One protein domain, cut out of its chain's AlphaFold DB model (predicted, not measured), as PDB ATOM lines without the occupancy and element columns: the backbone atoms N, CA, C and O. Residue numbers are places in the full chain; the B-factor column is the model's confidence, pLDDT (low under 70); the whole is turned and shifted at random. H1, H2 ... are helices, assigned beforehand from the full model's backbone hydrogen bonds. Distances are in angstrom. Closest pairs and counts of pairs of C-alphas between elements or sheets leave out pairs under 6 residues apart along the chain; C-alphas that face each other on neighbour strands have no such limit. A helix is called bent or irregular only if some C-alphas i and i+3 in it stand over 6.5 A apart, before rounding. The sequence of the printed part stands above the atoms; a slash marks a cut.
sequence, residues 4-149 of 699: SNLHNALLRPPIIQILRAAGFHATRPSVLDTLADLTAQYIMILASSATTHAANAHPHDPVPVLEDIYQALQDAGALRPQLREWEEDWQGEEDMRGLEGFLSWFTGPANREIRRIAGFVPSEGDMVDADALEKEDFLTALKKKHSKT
ATOM      1  N   SER A   4     176.559 222.756 248.441       60.31
ATOM      2  CA  SER A   4     176.792 221.593 249.311       60.31
ATOM      3  C   SER A   4     177.260 220.346 248.553       60.31
ATOM      4  O   SER A   4     178.199 219.673 248.976       60.31
ATOM      5  N   ASN A   5     176.669 220.064 247.389       65.06
ATOM      6  CA  ASN A   5     177.053 218.923 246.558       65.06
ATOM      7  C   ASN A   5     178.459 219.087 245.960       65.06
ATOM      8  O   ASN A   5     179.153 218.094 245.744       65.06
ATOM      9  N   LEU A   6     178.891 220.328 245.713       68.81
ATOM     10  CA  LEU A   6     180.245 220.620 245.248       68.81
ATOM     11  C   LEU A   6     181.282 220.384 246.354       68.81
ATOM     12  O   LEU A   6     182.288 219.725 246.102       68.81
ATOM     13  N   HIS A   7     181.025 220.856 247.576       69.94
ATOM     14  CA  HIS A   7     181.932 220.646 248.712       69.94
ATOM     15  C   HIS A   7     182.107 219.157 249.035       69.94
ATOM     16  O   HIS A   7     183.235 218.676 249.145       69.94
ATOM     17  N   ASN A   8     181.011 218.393 249.056       72.38
ATOM     18  CA  ASN A   8     181.071 216.944 249.248       72.38
ATOM     19  C   ASN A   8     181.830 216.236 248.114       72.38
ATOM     20  O   ASN A   8     182.605 215.312 248.361       72.38
ATOM     21  N   ALA A   9     181.675 216.688 246.866       74.88
ATOM     22  CA  ALA A   9     182.434 216.142 245.743       74.88
ATOM     23  C   ALA A   9     183.946 216.426 245.843       74.88
ATOM     24  O   ALA A   9     184.736 215.585 245.416       74.88
ATOM     25  N   LEU A  10     184.348 217.562 246.423       79.31
ATOM     26  CA  LEU A  10     185.753 217.941 246.622       79.31
ATOM     27  C   LEU A  10     186.408 217.259 247.834       79.31
ATOM     28  O   LEU A  10     187.613 217.031 247.809       79.31
ATOM     29  N   LEU A  11     185.637 216.881 248.861       84.19
ATOM     30  CA  LEU A  11     186.145 216.168 250.045       84.19
ATOM     31  C   LEU A  11     186.339 214.661 249.820       84.19
ATOM     32  O   LEU A  11     187.176 214.035 250.472       84.19
ATOM     33  N   ARG A  12     185.605 214.062 248.874       85.12
ATOM     34  CA  ARG A  12     185.718 212.627 248.561       85.12
ATOM     35  C   ARG A  12     187.144 212.193 248.163       85.12
ATOM     36  O   ARG A  12     187.606 211.194 248.716       85.12
ATOM     37  N   PRO A  13     187.866 212.866 247.238       83.56
ATOM     38  CA  PRO A  13     189.201 212.426 246.829       83.56
ATOM     39  C   PRO A  13     190.243 212.408 247.966       83.56
ATOM     40  O   PRO A  13     190.893 211.369 248.106       83.56
ATOM     41  N   PRO A  14     190.378 213.451 248.816       83.75
ATOM     42  CA  PRO A  14     191.267 213.403 249.982       83.75
ATOM     43  C   PRO A  14     190.970 212.237 250.932       83.75
ATOM     44  O   PRO A  14     191.878 211.534 251.366       83.75
ATOM     45  N   ILE A  15     189.692 211.953 251.196       88.00
ATOM     46  CA  ILE A  15     189.290 210.849 252.083       88.00
ATOM     47  C   ILE A  15     189.665 209.493 251.479       88.00
ATOM     48  O   ILE A  15     190.170 208.622 252.185       88.00
ATOM     49  N   ILE A  16     189.491 209.312 250.167       85.62
ATOM     50  CA  ILE A  16     189.951 208.098 249.475       85.62
ATOM     51  C   ILE A  16     191.472 207.938 249.611       85.62
ATOM     52  O   ILE A  16     191.943 206.821 249.818       85.62
ATOM     53  N   GLN A  17     192.242 209.021 249.483       85.19
ATOM     54  CA  GLN A  17     193.703 208.978 249.617       85.19
ATOM     55  C   GLN A  17     194.123 208.573 251.035       85.19
ATOM     56  O   GLN A  17     194.959 207.683 251.184       85.19
ATOM     57  N   ILE A  18     193.480 209.139 252.063       87.12
ATOM     58  CA  ILE A  18     193.714 208.781 253.470       87.12
ATOM     59  C   ILE A  18     193.363 207.308 253.726       87.12
ATOM     60  O   ILE A  18     194.150 206.576 254.321       87.12
ATOM     61  N   LEU A  19     192.217 206.837 253.226       87.31
ATOM     62  CA  LEU A  19     191.802 205.437 253.368       87.31
ATOM     63  C   LEU A  19     192.775 204.475 252.680       87.31
ATOM     64  O   LEU A  19     193.109 203.432 253.238       87.31
ATOM     65  N   ARG A  20     193.277 204.830 251.494       84.25
ATOM     66  CA  ARG A  20     194.294 204.034 250.796       84.25
ATOM     67  C   ARG A  20     195.607 203.979 251.569       84.25
ATOM     68  O   ARG A  20     196.201 202.907 251.624       84.25
ATOM     69  N   ALA A  21     196.023 205.084 252.187       84.94
ATOM     70  CA  ALA A  21     197.216 205.135 253.035       84.94
ATOM     71  C   ALA A  21     197.081 204.281 254.293       84.94
ATOM     72  O   ALA A  21     198.043 203.664 254.732       84.94
ATOM     73  N   ALA A  22     195.861 204.170 254.817       86.19
ATOM     74  CA  ALA A  22     195.530 203.255 255.900       86.19
ATOM     75  C   ALA A  22     195.395 201.779 255.455       86.19
ATOM     76  O   ALA A  22     195.090 200.923 256.281       86.19
ATOM     77  N   GLY A  23     195.610 201.458 254.170       85.25
ATOM     78  CA  GLY A  23     195.559 200.091 253.636       85.25
ATOM     79  C   GLY A  23     194.200 199.656 253.070       85.25
ATOM     80  O   GLY A  23     194.027 198.492 252.713       85.25
ATOM     81  N   PHE A  24     193.222 200.559 252.944       86.19
ATOM     82  CA  PHE A  24     191.929 200.240 252.333       86.19
ATOM     83  C   PHE A  24     191.965 200.433 250.814       86.19
ATOM     84  O   PHE A  24     192.029 201.548 250.298       86.19
ATOM     85  N   HIS A  25     191.862 199.333 250.071       80.75
ATOM     86  CA  HIS A  25     191.926 199.358 248.604       80.75
ATOM     87  C   HIS A  25     190.559 199.530 247.919       80.75
ATOM     88  O   HIS A  25     190.504 199.901 246.747       80.75
ATOM     89  N   ALA A  26     189.453 199.293 248.634       79.75
ATOM     90  CA  ALA A  26     188.093 199.461 248.126       79.75
ATOM     91  C   ALA A  26     187.111 199.802 249.255       79.75
ATOM     92  O   ALA A  26     187.210 199.265 250.357       79.75
ATOM     93  N   THR A  27     186.125 200.652 248.965       81.44
ATOM     94  CA  THR A  27     185.039 201.010 249.887       81.44
ATOM     95  C   THR A  27     183.719 201.142 249.131       81.44
ATOM     96  O   THR A  27     183.690 201.439 247.935       81.44
ATOM     97  N   ARG A  28     182.593 200.881 249.810       85.50
ATOM     98  CA  ARG A  28     181.262 201.123 249.229       85.50
ATOM     99  C   ARG A  28     181.035 202.638 249.100       85.50
ATOM    100  O   ARG A  28     181.371 203.343 250.051       85.50
ATOM    101  N   PRO A  29     180.387 203.135 248.027       82.56
ATOM    102  CA  PRO A  29     180.111 204.566 247.864       82.56
ATOM    103  C   PRO A  29     179.398 205.191 249.067       82.56
ATOM    104  O   PRO A  29     179.790 206.252 249.522       82.56
ATOM    105  N   SER A  30     178.444 204.472 249.671       85.31
ATOM    106  CA  SER A  30     177.735 204.946 250.865       85.31
ATOM    107  C   SER A  30     178.651 205.179 252.070       85.31
ATOM    108  O   SER A  30     178.381 206.066 252.861       85.31
ATOM    109  N   VAL A  31     179.719 204.386 252.226       86.69
ATOM    110  CA  VAL A  31     180.682 204.543 253.330       86.69
ATOM    111  C   VAL A  31     181.567 205.759 253.083       86.69
ATOM    112  O   VAL A  31     181.822 206.539 253.996       86.69
ATOM    113  N   LEU A  32     182.007 205.942 251.837       86.44
ATOM    114  CA  LEU A  32     182.762 207.126 251.447       86.44
ATOM    115  C   LEU A  32     181.934 208.404 251.641       86.44
ATOM    116  O   LEU A  32     182.466 209.390 252.136       86.44
ATOM    117  N   ASP A  33     180.647 208.362 251.303       85.31
ATOM    118  CA  ASP A  33     179.729 209.491 251.471       85.31
ATOM    119  C   ASP A  33     179.521 209.830 252.943       85.31
ATOM    120  O   ASP A  33     179.668 210.985 253.325       85.31
ATOM    121  N   THR A  34     179.309 208.824 253.797       89.00
ATOM    122  CA  THR A  34     179.214 209.058 255.245       89.00
ATOM    123  C   THR A  34     180.502 209.626 255.832       89.00
ATOM    124  O   THR A  34     180.443 210.486 256.702       89.00
ATOM    125  N   LEU A  35     181.672 209.176 255.365       88.81
ATOM    126  CA  LEU A  35     182.948 209.723 255.826       88.81
ATOM    127  C   LEU A  35     183.143 211.160 255.336       88.81
ATOM    128  O   LEU A  35     183.593 211.991 256.114       88.81
ATOM    129  N   ALA A  36     182.760 211.466 254.094       88.81
ATOM    130  CA  ALA A  36     182.791 212.824 253.557       88.81
ATOM    131  C   ALA A  36     181.893 213.777 254.345       88.81
ATOM    132  O   ALA A  36     182.356 214.851 254.727       88.81
ATOM    133  N   ASP A  37     180.670 213.358 254.668       87.00
ATOM    134  CA  ASP A  37     179.747 214.157 255.472       87.00
ATOM    135  C   ASP A  37     180.267 214.358 256.904       87.00
ATOM    136  O   ASP A  37     180.243 215.477 257.418       87.00
ATOM    137  N   LEU A  38     180.804 213.310 257.543       90.06
ATOM    138  CA  LEU A  38     181.407 213.416 258.877       90.06
ATOM    139  C   LEU A  38     182.627 214.343 258.882       90.06
ATOM    140  O   LEU A  38     182.764 215.169 259.780       90.06
ATOM    141  N   THR A  39     183.503 214.240 257.880       89.75
ATOM    142  CA  THR A  39     184.657 215.136 257.736       89.75
ATOM    143  C   THR A  39     184.212 216.577 257.494       89.75
ATOM    144  O   THR A  39     184.771 217.486 258.102       89.75
ATOM    145  N   ALA A  40     183.188 216.803 256.668       87.69
ATOM    146  CA  ALA A  40     182.640 218.136 256.434       87.69
ATOM    147  C   ALA A  40     182.095 218.754 257.731       87.69
ATOM    148  O   ALA A  40     182.432 219.888 258.064       87.69
ATOM    149  N   GLN A  41     181.308 217.991 258.496       88.38
ATOM    150  CA  GLN A  41     180.787 218.434 259.792       88.38
ATOM    151  C   GLN A  41     181.911 218.710 260.790       88.38
ATOM    152  O   GLN A  41     181.883 219.731 261.469       88.38
ATOM    153  N   TYR A  42     182.924 217.847 260.842       89.44
ATOM    154  CA  TYR A  42     184.073 218.020 261.725       89.44
ATOM    155  C   TYR A  42     184.869 219.296 261.407       89.44
ATOM    156  O   TYR A  42     185.159 220.077 262.311       89.44
ATOM    157  N   ILE A  43     185.154 219.563 260.127       88.75
ATOM    158  CA  ILE A  43     185.840 220.792 259.696       88.75
ATOM    159  C   ILE A  43     184.994 222.028 260.021       88.75
ATOM    160  O   ILE A  43     185.533 223.026 260.496       88.75
ATOM    161  N   MET A  44     183.675 221.967 259.811       89.56
ATOM    162  CA  MET A  44     182.776 223.071 260.160       89.56
ATOM    163  C   MET A  44     182.746 223.341 261.666       89.56
ATOM    164  O   MET A  44     182.764 224.502 262.071       89.56
ATOM    165  N   ILE A  45     182.748 222.293 262.495       91.75
ATOM    166  CA  ILE A  45     182.837 222.426 263.954       91.75
ATOM    167  C   ILE A  45     184.150 223.113 264.332       91.75
ATOM    168  O   ILE A  45     184.103 224.122 265.030       91.75
ATOM    169  N   LEU A  46     185.291 222.649 263.810       91.62
ATOM    170  CA  LEU A  46     186.595 223.266 264.078       91.62
ATOM    171  C   LEU A  46     186.648 224.734 263.642       91.62
ATOM    172  O   LEU A  46     187.088 225.581 264.411       91.62
ATOM    173  N   ALA A  47     186.158 225.054 262.443       90.88
ATOM    174  CA  ALA A  47     186.143 226.423 261.935       90.88
ATOM    175  C   ALA A  47     185.246 227.342 262.781       90.88
ATOM    176  O   ALA A  47     185.639 228.458 263.121       90.88
ATOM    177  N   SER A  48     184.051 226.874 263.155       92.25
ATOM    178  CA  SER A  48     183.122 227.642 263.994       92.25
ATOM    179  C   SER A  48     183.641 227.837 265.422       92.25
ATOM    180  O   SER A  48     183.519 228.931 265.971       92.25
ATOM    181  N   SER A  49     184.278 226.814 265.998       92.62
ATOM    182  CA  SER A  49     184.911 226.875 267.316       92.62
ATOM    183  C   SER A  49     186.100 227.834 267.308       92.62
ATOM    184  O   SER A  49     186.115 228.754 268.117       92.62
ATOM    185  N   ALA A  50     187.007 227.732 266.330       92.94
ATOM    186  CA  ALA A  50     188.131 228.661 266.188       92.94
ATOM    187  C   ALA A  50     187.663 230.111 265.989       92.94
ATOM    188  O   ALA A  50     188.225 231.030 266.571       92.94
ATOM    189  N   THR A  51     186.585 230.329 265.226       91.75
ATOM    190  CA  THR A  51     185.984 231.668 265.065       91.75
ATOM    191  C   THR A  51     185.410 232.195 266.382       91.75
ATOM    192  O   THR A  51     185.523 233.380 266.681       91.75
ATOM    193  N   THR A  52     184.794 231.321 267.180       91.62
ATOM    194  CA  THR A  52     184.232 231.688 268.488       91.62
ATOM    195  C   THR A  52     185.341 232.037 269.480       91.62
ATOM    196  O   THR A  52     185.227 233.030 270.192       91.62
ATOM    197  N   HIS A  53     186.431 231.266 269.488       90.31
ATOM    198  CA  HIS A  53     187.618 231.542 270.299       90.31
ATOM    199  C   HIS A  53     188.271 232.865 269.906       90.31
ATOM    200  O   HIS A  53     188.427 233.722 270.770       90.31
ATOM    201  N   ALA A  54     188.465 233.110 268.608       90.88
ATOM    202  CA  ALA A  54     189.000 234.372 268.099       90.88
ATOM    203  C   ALA A  54     188.124 235.577 268.480       90.88
ATOM    204  O   ALA A  54     188.629 236.621 268.887       90.88
ATOM    205  N   ALA A  55     186.795 235.438 268.402       89.56
ATOM    206  CA  ALA A  55     185.864 236.493 268.800       89.56
ATOM    207  C   ALA A  55     185.929 236.812 270.306       89.56
ATOM    208  O   ALA A  55     185.699 237.956 270.703       89.56
ATOM    209  N   ASN A  56     186.250 235.816 271.135       88.06
ATOM    210  CA  ASN A  56     186.358 235.967 272.584       88.06
ATOM    211  C   ASN A  56     187.742 236.478 273.019       88.06
ATOM    212  O   ASN A  56     187.824 237.352 273.881       88.06
ATOM    213  N   ALA A  57     188.818 235.947 272.433       85.94
ATOM    214  CA  ALA A  57     190.203 236.265 272.779       85.94
ATOM    215  C   ALA A  57     190.697 237.559 272.115       85.94
ATOM    216  O   ALA A  57     191.493 238.301 272.701       85.94
ATOM    217  N   HIS A  58     190.186 237.881 270.921       86.06
ATOM    218  CA  HIS A  58     190.597 239.038 270.122       86.06
ATOM    219  C   HIS A  58     189.404 239.925 269.694       86.06
ATOM    220  O   HIS A  58     189.137 240.085 268.501       86.06
ATOM    221  N   PRO A  59     188.698 240.601 270.630       80.00
ATOM    222  CA  PRO A  59     187.485 241.373 270.312       80.00
ATOM    223  C   PRO A  59     187.680 242.546 269.336       80.00
ATOM    224  O   PRO A  59     186.713 243.043 268.759       80.00
ATOM    225  N   HIS A  60     188.913 243.037 269.184       81.12
ATOM    226  CA  HIS A  60     189.245 244.166 268.310       81.12
ATOM    227  C   HIS A  60     189.701 243.748 266.906       81.12
ATOM    228  O   HIS A  60     189.679 244.584 266.003       81.12
ATOM    229  N   ASP A  61     190.090 242.486 266.723       81.12
ATOM    230  CA  ASP A  61     190.507 241.911 265.444       81.12
ATOM    231  C   ASP A  61     190.225 240.396 265.463       81.12
ATOM    232  O   ASP A  61     191.105 239.608 265.809       81.12
ATOM    233  N   PRO A  62     188.979 239.970 265.174       80.81
ATOM    234  CA  PRO A  62     188.519 238.590 265.352       80.81
ATOM    235  C   PRO A  62     188.984 237.677 264.204       80.81
ATOM    236  O   PRO A  62     188.204 236.913 263.631       80.81
ATOM    237  N   VAL A  63     190.253 237.791 263.818       88.44
ATOM    238  CA  VAL A  63     190.910 236.906 262.859       88.44
ATOM    239  C   VAL A  63     191.511 235.737 263.644       88.44
ATOM    240  O   VAL A  63     192.360 235.981 264.497       88.44
ATOM    241  N   PRO A  64     191.112 234.480 263.370       87.88
ATOM    242  CA  PRO A  64     191.634 233.333 264.106       87.88
ATOM    243  C   PRO A  64     193.153 233.200 264.002       87.88
ATOM    244  O   PRO A  64     193.703 233.140 262.896       87.88
ATOM    245  N   VAL A  65     193.821 233.106 265.152       89.94
ATOM    246  CA  VAL A  65     195.262 232.841 265.257       89.94
ATOM    247  C   VAL A  65     195.530 231.384 265.652       89.94
ATOM    248  O   VAL A  65     194.617 230.586 265.861       89.94
ATOM    249  N   LEU A  66     196.809 230.993 265.713       87.69
ATOM    250  CA  LEU A  66     197.205 229.609 266.003       87.69
ATOM    251  C   LEU A  66     196.677 229.111 267.360       87.69
ATOM    252  O   LEU A  66     196.306 227.945 267.464       87.69
ATOM    253  N   GLU A  67     196.620 229.987 268.364       86.44
ATOM    254  CA  GLU A  67     196.105 229.683 269.705       86.44
ATOM    255  C   GLU A  67     194.609 229.318 269.669       86.44
ATOM    256  O   GLU A  67     194.212 228.306 270.243       86.44
ATOM    257  N   ASP A  68     193.796 230.041 268.890       90.12
ATOM    258  CA  ASP A  68     192.365 229.744 268.719       90.12
ATOM    259  C   ASP A  68     192.129 228.386 268.046       90.12
ATOM    260  O   ASP A  68     191.201 227.645 268.382       90.12
ATOM    261  N   ILE A  69     192.981 228.046 267.072       89.12
ATOM    262  CA  ILE A  69     192.936 226.758 266.369       89.12
ATOM    263  C   ILE A  69     193.365 225.631 267.310       89.12
ATOM    264  O   ILE A  69     192.757 224.560 267.303       89.12
ATOM    265  N   TYR A  70     194.399 225.867 268.117       86.19
ATOM    266  CA  TYR A  70     194.857 224.923 269.127       86.19
ATOM    267  C   TYR A  70     193.741 224.623 270.132       86.19
ATOM    268  O   TYR A  70     193.406 223.452 270.322       86.19
ATOM    269  N   GLN A  71     193.078 225.655 270.661       85.94
ATOM    270  CA  GLN A  71     191.944 225.499 271.572       85.94
ATOM    271  C   GLN A  71     190.776 224.749 270.913       85.94
ATOM    272  O   GLN A  71     190.228 223.812 271.490       85.94
ATOM    273  N   ALA A  72     190.438 225.077 269.663       90.62
ATOM    274  CA  ALA A  72     189.392 224.369 268.922       90.62
ATOM    275  C   ALA A  72     189.713 222.872 268.721       90.62
ATOM    276  O   ALA A  72     188.821 222.021 268.785       90.62
ATOM    277  N   LEU A  73     190.984 222.526 268.487       88.44
ATOM    278  CA  LEU A  73     191.438 221.137 268.369       88.44
ATOM    279  C   LEU A  73     191.391 220.393 269.711       88.44
ATOM    280  O   LEU A  73     191.050 219.205 269.725       88.44
ATOM    281  N   GLN A  74     191.694 221.069 270.823       84.19
ATOM    282  CA  GLN A  74     191.529 220.514 272.168       84.19
ATOM    283  C   GLN A  74     190.051 220.230 272.478       84.19
ATOM    284  O   GLN A  74     189.711 219.101 272.847       84.19
ATOM    285  N   ASP A  75     189.163 221.198 272.231       85.62
ATOM    286  CA  ASP A  75     187.718 221.076 272.466       85.62
ATOM    287  C   ASP A  75     187.099 219.937 271.641       85.62
ATOM    288  O   ASP A  75     186.282 219.150 272.130       85.62
ATOM    289  N   ALA A  76     187.540 219.796 270.387       86.75
ATOM    290  CA  ALA A  76     187.138 218.707 269.502       86.75
ATOM    291  C   ALA A  76     187.753 217.344 269.885       86.75
ATOM    292  O   ALA A  76     187.442 216.326 269.260       86.75
ATOM    293  N   GLY A  77     188.629 217.300 270.894       84.56
ATOM    294  CA  GLY A  77     189.292 216.094 271.383       84.56
ATOM    295  C   GLY A  77     190.364 215.537 270.446       84.56
ATOM    296  O   GLY A  77     190.725 214.368 270.581       84.56
ATOM    297  N   ALA A  78     190.865 216.341 269.503       84.56
ATOM    298  CA  ALA A  78     191.878 215.931 268.531       84.56
ATOM    299  C   ALA A  78     193.261 215.708 269.169       84.56
ATOM    300  O   ALA A  78     194.059 214.935 268.645       84.56
ATOM    301  N   LEU A  79     193.529 216.355 270.308       82.88
ATOM    302  CA  LEU A  79     194.823 216.364 270.997       82.88
ATOM    303  C   LEU A  79     194.828 215.496 272.271       82.88
ATOM    304  O   LEU A  79     195.330 215.907 273.308       82.88
ATOM    305  N   ARG A  80     194.260 214.282 272.235       74.75
ATOM    306  CA  ARG A  80     194.254 213.361 273.396       74.75
ATOM    307  C   ARG A  80     195.407 212.344 273.344       74.75
ATOM    308  O   ARG A  80     195.690 211.835 272.260       74.75
ATOM    309  N   PRO A  81     195.995 211.940 274.489       69.62
ATOM    310  CA  PRO A  81     195.606 212.274 275.865       69.62
ATOM    311  C   PRO A  81     196.173 213.622 276.348       69.62
ATOM    312  O   PRO A  81     197.355 213.883 276.156       69.62
ATOM    313  N   GLN A  82     195.320 214.419 277.001       67.19
ATOM    314  CA  GLN A  82     195.657 215.642 277.739       67.19
ATOM    315  C   GLN A  82     195.096 215.527 279.164       67.19
ATOM    316  O   GLN A  82     194.003 214.975 279.353       67.19
ATOM    317  N   LEU A  83     195.863 215.990 280.149       69.69
ATOM    318  CA  LEU A  83     195.436 216.193 281.531       69.69
ATOM    319  C   LEU A  83     194.346 217.271 281.590       69.69
ATOM    320  O   LEU A  83     194.181 218.074 280.676       69.69
ATOM    321  N   ARG A  84     193.537 217.255 282.650       72.38
ATOM    322  CA  ARG A  84     192.586 218.348 282.907       72.38
ATOM    323  C   ARG A  84     193.331 219.558 283.470       72.38
ATOM    324  O   ARG A  84     194.313 219.372 284.174       72.38
ATOM    325  N   GLU A  85     192.790 220.760 283.279       67.81
ATOM    326  CA  GLU A  85     193.386 222.025 283.759       67.81
ATOM    327  C   GLU A  85     193.865 221.953 285.224       67.81
ATOM    328  O   GLU A  85     194.993 222.303 285.541       67.81
ATOM    329  N   TRP A  86     193.061 221.381 286.128       70.31
ATOM    330  CA  TRP A  86     193.431 221.242 287.545       70.31
ATOM    331  C   TRP A  86     194.515 220.181 287.821       70.31
ATOM    332  O   TRP A  86     195.148 220.210 288.876       70.31
ATOM    333  N   GLU A  87     194.708 219.213 286.922       76.31
ATOM    334  CA  GLU A  87     195.799 218.231 286.993       76.31
ATOM    335  C   GLU A  87     197.117 218.843 286.505       76.31
ATOM    336  O   GLU A  87     198.160 218.552 287.091       76.31
ATOM    337  N   GLU A  88     197.061 219.703 285.483       77.25
ATOM    338  CA  GLU A  88     198.194 220.505 285.002       77.25
ATOM    339  C   GLU A  88     198.610 221.542 286.054       77.25
ATOM    340  O   GLU A  88     199.780 221.593 286.429       77.25
ATOM    341  N   ASP A  89     197.649 222.265 286.643       75.69
ATOM    342  CA  ASP A  89     197.886 223.218 287.739       75.69
ATOM    343  C   ASP A  89     198.543 222.552 288.959       75.69
ATOM    344  O   ASP A  89     199.398 223.141 289.626       75.69
ATOM    345  N   TRP A  90     198.151 221.310 289.271       78.50
ATOM    346  CA  TRP A  90     198.726 220.545 290.378       78.50
ATOM    347  C   TRP A  90     200.148 220.049 290.080       78.50
ATOM    348  O   TRP A  90     200.972 219.967 290.994       78.50
ATOM    349  N   GLN A  91     200.436 219.681 288.827       77.81
ATOM    350  CA  GLN A  91     201.752 219.187 288.404       77.81
ATOM    351  C   GLN A  91     202.732 220.319 288.069       77.81
ATOM    352  O   GLN A  91     203.940 220.106 288.147       77.81
ATOM    353  N   GLY A  92     202.230 221.519 287.764       75.88
ATOM    354  CA  GLY A  92     203.032 222.686 287.402       75.88
ATOM    355  C   GLY A  92     203.701 222.586 286.026       75.88
ATOM    356  O   GLY A  92     204.598 223.377 285.740       75.88
ATOM    357  N   GLU A  93     203.289 221.626 285.193       76.94
ATOM    358  CA  GLU A  93     203.791 221.394 283.836       76.94
ATOM    359  C   GLU A  93     202.606 221.287 282.860       76.94
ATOM    360  O   GLU A  93     201.602 220.644 283.167       76.94
ATOM    361  N   GLU A  94     202.729 221.916 281.688       75.31
ATOM    362  CA  GLU A  94     201.735 221.858 280.605       75.31
ATOM    363  C   GLU A  94     201.772 220.479 279.917       75.31
ATOM    364  O   GLU A  94     202.851 219.981 279.572       75.31
ATOM    365  N   ASP A  95     200.617 219.836 279.697       79.56
ATOM    366  CA  ASP A  95     200.569 218.507 279.083       79.56
ATOM    367  C   ASP A  95     200.698 218.566 277.555       79.56
ATOM    368  O   ASP A  95     199.732 218.625 276.789       79.56
ATOM    369  N   MET A  96     201.939 218.444 277.094       82.38
ATOM    370  CA  MET A  96     202.273 218.479 275.672       82.38
ATOM    371  C   MET A  96     202.032 217.155 274.934       82.38
ATOM    372  O   MET A  96     202.179 217.114 273.712       82.38
ATOM    373  N   ARG A  97     201.633 216.063 275.605       83.38
ATOM    374  CA  ARG A  97     201.568 214.715 274.991       83.38
ATOM    375  C   ARG A  97     200.609 214.640 273.806       83.38
ATOM    376  O   ARG A  97     200.898 213.965 272.817       83.38
ATOM    377  N   GLY A  98     199.476 215.336 273.888       82.50
ATOM    378  CA  GLY A  98     198.512 215.444 272.794       82.50
ATOM    379  C   GLY A  98     199.092 216.134 271.558       82.50
ATOM    380  O   GLY A  98     198.945 215.642 270.434       82.50
ATOM    381  N   LEU A  99     199.806 217.244 271.769       83.44
ATOM    382  CA  LEU A  99     200.452 218.010 270.705       83.44
ATOM    383  C   LEU A  99     201.652 217.261 270.114       83.44
ATOM    384  O   LEU A  99     201.793 217.192 268.895       83.44
ATOM    385  N   GLU A 100     202.481 216.646 270.955       85.75
ATOM    386  CA  GLU A 100     203.579 215.771 270.539       85.75
ATOM    387  C   GLU A 100     203.059 214.581 269.727       85.75
ATOM    388  O   GLU A 100     203.624 214.243 268.687       85.75
ATOM    389  N   GLY A 101     201.937 213.987 270.146       85.94
ATOM    390  CA  GLY A 101     201.238 212.943 269.406       85.94
ATOM    391  C   GLY A 101     200.824 213.411 268.012       85.94
ATOM    392  O   GLY A 101     201.147 212.752 267.019       85.94
ATOM    393  N   PHE A 102     200.193 214.582 267.913       85.69
ATOM    394  CA  PHE A 102     199.823 215.180 266.632       85.69
ATOM    395  C   PHE A 102     201.043 215.485 265.748       85.69
ATOM    396  O   PHE A 102     201.058 215.115 264.572       85.69
ATOM    397  N   LEU A 103     202.095 216.091 266.305       87.25
ATOM    398  CA  LEU A 103     203.343 216.381 265.594       87.25
ATOM    399  C   LEU A 103     204.030 215.101 265.110       87.25
ATOM    400  O   LEU A 103     204.503 215.055 263.972       87.25
ATOM    401  N   SER A 104     204.038 214.046 265.926       88.12
ATOM    402  CA  SER A 104     204.590 212.738 265.563       88.12
ATOM    403  C   SER A 104     203.814 212.093 264.416       88.12
ATOM    404  O   SER A 104     204.415 211.516 263.515       88.12
ATOM    405  N   TRP A 105     202.486 212.242 264.386       88.12
ATOM    406  CA  TRP A 105     201.660 211.773 263.277       88.12
ATOM    407  C   TRP A 105     201.906 212.605 262.010       88.12
ATOM    408  O   TRP A 105     202.103 212.039 260.930       88.12
ATOM    409  N   PHE A 106     201.951 213.935 262.144       85.75
ATOM    410  CA  PHE A 106     202.108 214.875 261.034       85.75
ATOM    411  C   PHE A 106     203.484 214.777 260.365       85.75
ATOM    412  O   PHE A 106     203.585 214.832 259.141       85.75
ATOM    413  N   THR A 107     204.551 214.621 261.142       86.50
ATOM    414  CA  THR A 107     205.922 214.454 260.625       86.50
ATOM    415  C   THR A 107     206.292 212.988 260.383       86.50
ATOM    416  O   THR A 107     207.304 212.692 259.747       86.50
ATOM    417  N   GLY A 108     205.464 212.065 260.867       87.44
ATOM    418  CA  GLY A 108     205.736 210.639 260.871       87.44
ATOM    419  C   GLY A 108     205.432 209.905 259.563       87.44
ATOM    420  O   GLY A 108     205.003 210.483 258.557       87.44
ATOM    421  N   PRO A 109     205.624 208.574 259.577       85.06
ATOM    422  CA  PRO A 109     205.453 207.729 258.399       85.06
ATOM    423  C   PRO A 109     204.007 207.702 257.887       85.06
ATOM    424  O   PRO A 109     203.797 207.568 256.685       85.06
ATOM    425  N   ALA A 110     203.013 207.881 258.765       83.12
ATOM    426  CA  ALA A 110     201.599 207.868 258.394       83.12
ATOM    427  C   ALA A 110     201.236 209.025 257.445       83.12
ATOM    428  O   ALA A 110     200.687 208.791 256.370       83.12
ATOM    429  N   ASN A 111     201.595 210.268 257.791       85.31
ATOM    430  CA  ASN A 111     201.356 211.408 256.904       85.31
ATOM    431  C   ASN A 111     202.231 211.343 255.643       85.31
ATOM    432  O   ASN A 111     201.779 211.699 254.555       85.31
ATOM    433  N   ARG A 112     203.465 210.831 255.754       85.38
ATOM    434  CA  ARG A 112     204.330 210.605 254.587       85.38
ATOM    435  C   ARG A 112     203.687 209.651 253.577       85.38
ATOM    436  O   ARG A 112     203.737 209.923 252.381       85.38
ATOM    437  N   GLU A 113     203.044 208.586 254.047       84.25
ATOM    438  CA  GLU A 113     202.334 207.630 253.193       84.25
ATOM    439  C   GLU A 113     201.076 208.238 252.552       84.25
ATOM    440  O   GLU A 113     200.836 208.046 251.358       84.25
ATOM    441  N   ILE A 114     200.314 209.054 253.295       85.44
ATOM    442  CA  ILE A 114     199.183 209.824 252.743       85.44
ATOM    443  C   ILE A 114     199.667 210.742 251.615       85.44
ATOM    444  O   ILE A 114     199.091 210.741 250.525       85.44
ATOM    445  N   ARG A 115     200.762 211.479 251.841       81.62
ATOM    446  CA  ARG A 115     201.367 212.359 250.834       81.62
ATOM    447  C   ARG A 115     201.890 211.584 249.623       81.62
ATOM    448  O   ARG A 115     201.697 212.046 248.502       81.62
ATOM    449  N   ARG A 116     202.481 210.398 249.817       83.75
ATOM    450  CA  ARG A 116     202.916 209.508 248.726       83.75
ATOM    451  C   ARG A 116     201.738 209.088 247.846       83.75
ATOM    452  O   ARG A 116     201.796 209.229 246.630       83.75
ATOM    453  N   ILE A 117     200.637 208.634 248.446       80.44
ATOM    454  CA  ILE A 117     199.430 208.213 247.710       80.44
ATOM    455  C   ILE A 117     198.732 209.387 247.022       80.44
ATOM    456  O   ILE A 117     198.150 209.218 245.949       80.44
ATOM    457  N   ALA A 118     198.796 210.572 247.622       74.12
ATOM    458  CA  ALA A 118     198.299 211.803 247.027       74.12
ATOM    459  C   ALA A 118     199.224 212.370 245.929       74.12
ATOM    460  O   ALA A 118     198.822 213.299 245.233       74.12
ATOM    461  N   GLY A 119     200.418 211.795 245.726       72.19
ATOM    462  CA  GLY A 119     201.369 212.196 244.685       72.19
ATOM    463  C   GLY A 119     202.265 213.383 245.054       72.19
ATOM    464  O   GLY A 119     202.908 213.943 244.175       72.19
ATOM    465  N   PHE A 120     202.320 213.760 246.335       67.88
ATOM    466  CA  PHE A 120     203.174 214.832 246.872       67.88
ATOM    467  C   PHE A 120     204.556 214.345 247.333       67.88
ATOM    468  O   PHE A 120     205.381 215.151 247.751       67.88
ATOM    469  N   VAL A 121     204.813 213.034 247.313       67.38
ATOM    470  CA  VAL A 121     206.130 212.443 247.600       67.38
ATOM    471  C   VAL A 121     206.399 211.358 246.552       67.38
ATOM    472  O   VAL A 121     205.523 210.509 246.359       67.38
ATOM    473  N   PRO A 122     207.569 211.351 245.884       61.06
ATOM    474  CA  PRO A 122     207.922 210.321 244.906       61.06
ATOM    475  C   PRO A 122     207.912 208.912 245.518       61.06
ATOM    476  O   PRO A 122     208.268 208.730 246.687       61.06
ATOM    477  N   SER A 123     207.517 207.903 244.737       56.81
ATOM    478  CA  SER A 123     207.628 206.497 245.147       56.81
ATOM    479  C   SER A 123     209.084 206.021 245.038       56.81
ATOM    480  O   SER A 123     209.833 206.517 244.197       56.81
ATOM    481  N   GLU A 124     209.501 205.039 245.850       48.41
ATOM    482  CA  GLU A 124     210.805 204.379 245.663       48.41
ATOM    483  C   GLU A 124     210.888 203.808 244.235       48.41
ATOM    484  O   GLU A 124     210.144 202.892 243.886       48.41
ATOM    485  N   GLY A 125     211.762 204.395 243.408       53.62
ATOM    486  CA  GLY A 125     211.964 204.037 241.998       53.62
ATOM    487  C   GLY A 125     211.600 205.121 240.972       53.62
ATOM    488  O   GLY A 125     211.977 204.980 239.811       53.62
ATOM    489  N   ASP A 126     210.934 206.209 241.371       52.94
ATOM    490  CA  ASP A 126     210.597 207.313 240.464       52.94
ATOM    491  C   ASP A 126     211.758 208.318 240.340       52.94
ATOM    492  O   ASP A 126     212.146 208.975 241.305       52.94
ATOM    493  N   MET A 127     212.300 208.476 239.126       47.41
ATOM    494  CA  MET A 127     213.219 209.569 238.782       47.41
ATOM    495  C   MET A 127     212.418 210.850 238.521       47.41
ATOM    496  O   MET A 127     212.197 211.224 237.370       47.41
ATOM    497  N   VAL A 128     211.952 211.510 239.579       53.31
ATOM    498  CA  VAL A 128     211.283 212.814 239.467       53.31
ATOM    499  C   VAL A 128     212.053 213.842 240.284       53.31
ATOM    500  O   VAL A 128     212.384 213.608 241.445       53.31
ATOM    501  N   ASP A 129     212.366 214.958 239.630       48.81
ATOM    502  CA  ASP A 129     213.100 216.093 240.182       48.81
ATOM    503  C   ASP A 129     212.363 216.664 241.404       48.81
ATOM    504  O   ASP A 129     211.187 217.030 241.312       48.81
ATOM    505  N   ALA A 130     213.029 216.694 242.560       48.81
ATOM    506  CA  ALA A 130     212.417 217.068 243.836       48.81
ATOM    507  C   ALA A 130     211.928 218.532 243.849       48.81
ATOM    508  O   ALA A 130     210.962 218.837 244.547       48.81
ATOM    509  N   ASP A 131     212.523 219.392 243.016       48.59
ATOM    510  CA  ASP A 131     212.156 220.808 242.865       48.59
ATOM    511  C   ASP A 131     210.977 221.044 241.897       48.59
ATOM    512  O   ASP A 131     210.407 222.134 241.866       48.59
ATOM    513  N   ALA A 132     210.559 220.036 241.118       50.41
ATOM    514  CA  ALA A 132     209.429 220.159 240.186       50.41
ATOM    515  C   ALA A 132     208.063 219.867 240.837       50.41
ATOM    516  O   ALA A 132     207.022 220.127 240.232       50.41
ATOM    517  N   LEU A 133     208.052 219.309 242.054       51.19
ATOM    518  CA  LEU A 133     206.835 218.871 242.747       51.19
ATOM    519  C   LEU A 133     206.170 219.975 243.587       51.19
ATOM    520  O   LEU A 133     205.139 219.747 244.223       51.19
ATOM    521  N   GLU A 134     206.738 221.178 243.583       52.41
ATOM    522  CA  GLU A 134     206.120 222.354 244.174       52.41
ATOM    523  C   GLU A 134     205.212 223.077 243.159       52.41
ATOM    524  O   GLU A 134     205.674 223.532 242.116       52.41
ATOM    525  N   LYS A 135     203.947 223.297 243.561       53.62
ATOM    526  CA  LYS A 135     203.047 224.412 243.155       53.62
ATOM    527  C   LYS A 135     201.914 224.161 242.158       53.62
ATOM    528  O   LYS A 135     201.469 225.115 241.523       53.62
ATOM    529  N   GLU A 136     201.314 222.976 242.086       59.09
ATOM    530  CA  GLU A 136     199.960 222.899 241.509       59.09
ATOM    531  C   GLU A 136     198.968 222.247 242.467       59.09
ATOM    532  O   GLU A 136     198.993 221.041 242.692       59.09
ATOM    533  N   ASP A 137     198.075 223.072 243.029       60.78
ATOM    534  CA  ASP A 137     196.906 222.607 243.776       60.78
ATOM    535  C   ASP A 137     196.098 221.617 242.917       60.78
ATOM    536  O   ASP A 137     195.945 221.795 241.702       60.78
ATOM    537  N   PHE A 138     195.565 220.573 243.552       65.94
ATOM    538  CA  PHE A 138     194.786 219.508 242.927       65.94
ATOM    539  C   PHE A 138     193.674 220.063 242.033       65.94
ATOM    540  O   PHE A 138     193.456 219.565 240.926       65.94
ATOM    541  N   LEU A 139     192.998 221.129 242.477       65.88
ATOM    542  CA  LEU A 139     191.945 221.774 241.700       65.88
ATOM    543  C   LEU A 139     192.491 222.437 240.426       65.88
ATOM    544  O   LEU A 139     191.878 222.334 239.362       65.88
ATOM    545  N   THR A 140     193.657 223.075 240.510       68.00
ATOM    546  CA  THR A 140     194.352 223.697 239.373       68.00
ATOM    547  C   THR A 140     194.821 222.643 238.370       68.00
ATOM    548  O   THR A 140     194.581 222.785 237.168       68.00
ATOM    549  N   ALA A 141     195.376 221.529 238.852       68.44
ATOM    550  CA  ALA A 141     195.742 220.389 238.014       68.44
ATOM    551  C   ALA A 141     194.512 219.760 237.323       68.44
ATOM    552  O   ALA A 141     194.563 219.397 236.144       68.44
ATOM    553  N   LEU A 142     193.375 219.669 238.025       65.25
ATOM    554  CA  LEU A 142     192.115 219.161 237.474       65.25
ATOM    555  C   LEU A 142     191.553 220.086 236.380       65.25
ATOM    556  O   LEU A 142     191.151 219.607 235.316       65.25
ATOM    557  N   LYS A 143     191.573 221.408 236.612       67.81
ATOM    558  CA  LYS A 143     191.167 222.429 235.630       67.81
ATOM    559  C   LYS A 143     192.006 222.344 234.353       67.81
ATOM    560  O   LYS A 143     191.446 222.351 233.257       67.81
ATOM    561  N   LYS A 144     193.327 222.172 234.479       69.38
ATOM    562  CA  LYS A 144     194.237 221.995 233.335       69.38
ATOM    563  C   LYS A 144     193.971 220.702 232.563       69.38
ATOM    564  O   LYS A 144     193.906 220.732 231.341       69.38
ATOM    565  N   LYS A 145     193.724 219.576 233.246       68.62
ATOM    566  CA  LYS A 145     193.377 218.301 232.581       68.62
ATOM    567  C   LYS A 145     192.077 218.373 231.773       68.62
ATOM    568  O   LYS A 145     191.965 217.718 230.739       68.62
ATOM    569  N   HIS A 146     191.099 219.155 232.231       62.84
ATOM    570  CA  HIS A 146     189.805 219.310 231.557       62.84
ATOM    571  C   HIS A 146     189.754 220.445 230.520       62.84
ATOM    572  O   HIS A 146     188.795 220.506 229.739       62.84
ATOM    573  N   SER A 147     190.774 221.305 230.465       60.91
ATOM    574  CA  SER A 147     190.914 222.367 229.467       60.91
ATOM    575  C   SER A 147     192.047 222.035 228.496       60.91
ATOM    576  O   SER A 147     193.203 222.381 228.718       60.91
ATOM    577  N   LYS A 148     191.719 221.372 227.378       54.06
ATOM    578  CA  LYS A 148     192.688 221.080 226.300       54.06
ATOM    579  C   LYS A 148     193.293 222.344 225.657       54.06
ATOM    580  O   LYS A 148     194.286 222.223 224.952       54.06
ATOM    581  N   THR A 149     192.698 223.518 225.877       51.78
ATOM    582  CA  THR A 149     193.088 224.809 225.281       51.78
ATOM    583  C   THR A 149     193.578 225.843 226.300       51.78
ATOM    584  O   THR A 149     193.970 226.931 225.898       51.78
TER     585      THR A 149
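Overview. This is residues 4 to 149 of the 699 residues of the protein "pH-response regulator protein palC" of Aspergillus niger (UniProt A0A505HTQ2). A loose, open frame of helices: the long H2 makes one side, H1 crosses its first half, H3 packs on its last half, and H6 and H5, one after the other, make the side away from H2, with H6 at the end of H1. The small H4 lies at one end of the longest axis, and H7 sticks out at the other end with residues 140 to 146, followed by the tail 147 to 149. The printed part has 146 residues with seven named helices, H1 to H7 in order along the chain, and no named strand; the class is all helix. It is loose, with a radius of gyration of the C-alphas of 19.2 A, and elongated, spanning 60 by 36 by 36 A.

Along the chain. H2 is the longest helix, residues 29 to 57, 41.6 A from first to last C-alpha, beginning at C-alpha 29 (180.111, 204.566, 247.864). H1, residues 4 to 21, measures 26.5 A, from C-alpha 4 at (176.792, 221.593, 249.311); it has a kink of 27 degrees near residue 11 and is only just irregular, with C-alphas 10 and 13 6.51 A apart. H3 is residues 66 to 75, 14.3 A; H4 is residues 85 to 91; H5 is residues 97 to 107, 15.0 A; H6 is residues 109 to 117; H7 is residues 138 to 146, ending at C-alpha 146 (189.805, 219.310, 231.557).

Arrangement. H2, with residues 32 to 40 alone, touches residues 8 to 16 of H1, about perpendicular at 74 degrees; the closest C-alphas, of Arg 12 and Ala 36, are 5.8 A apart. With residues 46 to 57 alone, H2 touches H3 at a steep tilt of 57 degrees, opposite ways; the closest C-alphas are Ala 50 and Asp 68, 5.1 A. H1, with residues 17 to 21 alone, touches H6 at a steep tilt of 62 degrees, opposite ways; the closest C-alphas are Ala 21 and Ile 114, 5.1 A. H5 and H6 are close but not clearly touching, the C-alphas of Trp 105 and Asn 111 being 6.4 A apart, and run the same way at a tilt of 35.0 degrees, only just steep. H4 and H7 touch no helix; H2 and H5 are apart. Every O i to N i+4 pair is within hydrogen-bond range in H2, H3, H4, H5, H6 and H7; in H1 12 of 14 are.

Size, cuts and confidence. The two C-alphas farthest apart are those of Trp 90 and Thr 149, 65.5 A. The printed part has no cut. The link from H6 to H7, residues 118 to 137, is long; those from H4 to H5 and from H5 to H6 are tight. Mean pLDDT of the printed part is 78.3, and it is under 70 in residues 4 to 7, 81 to 83, 85 and 120 to 149.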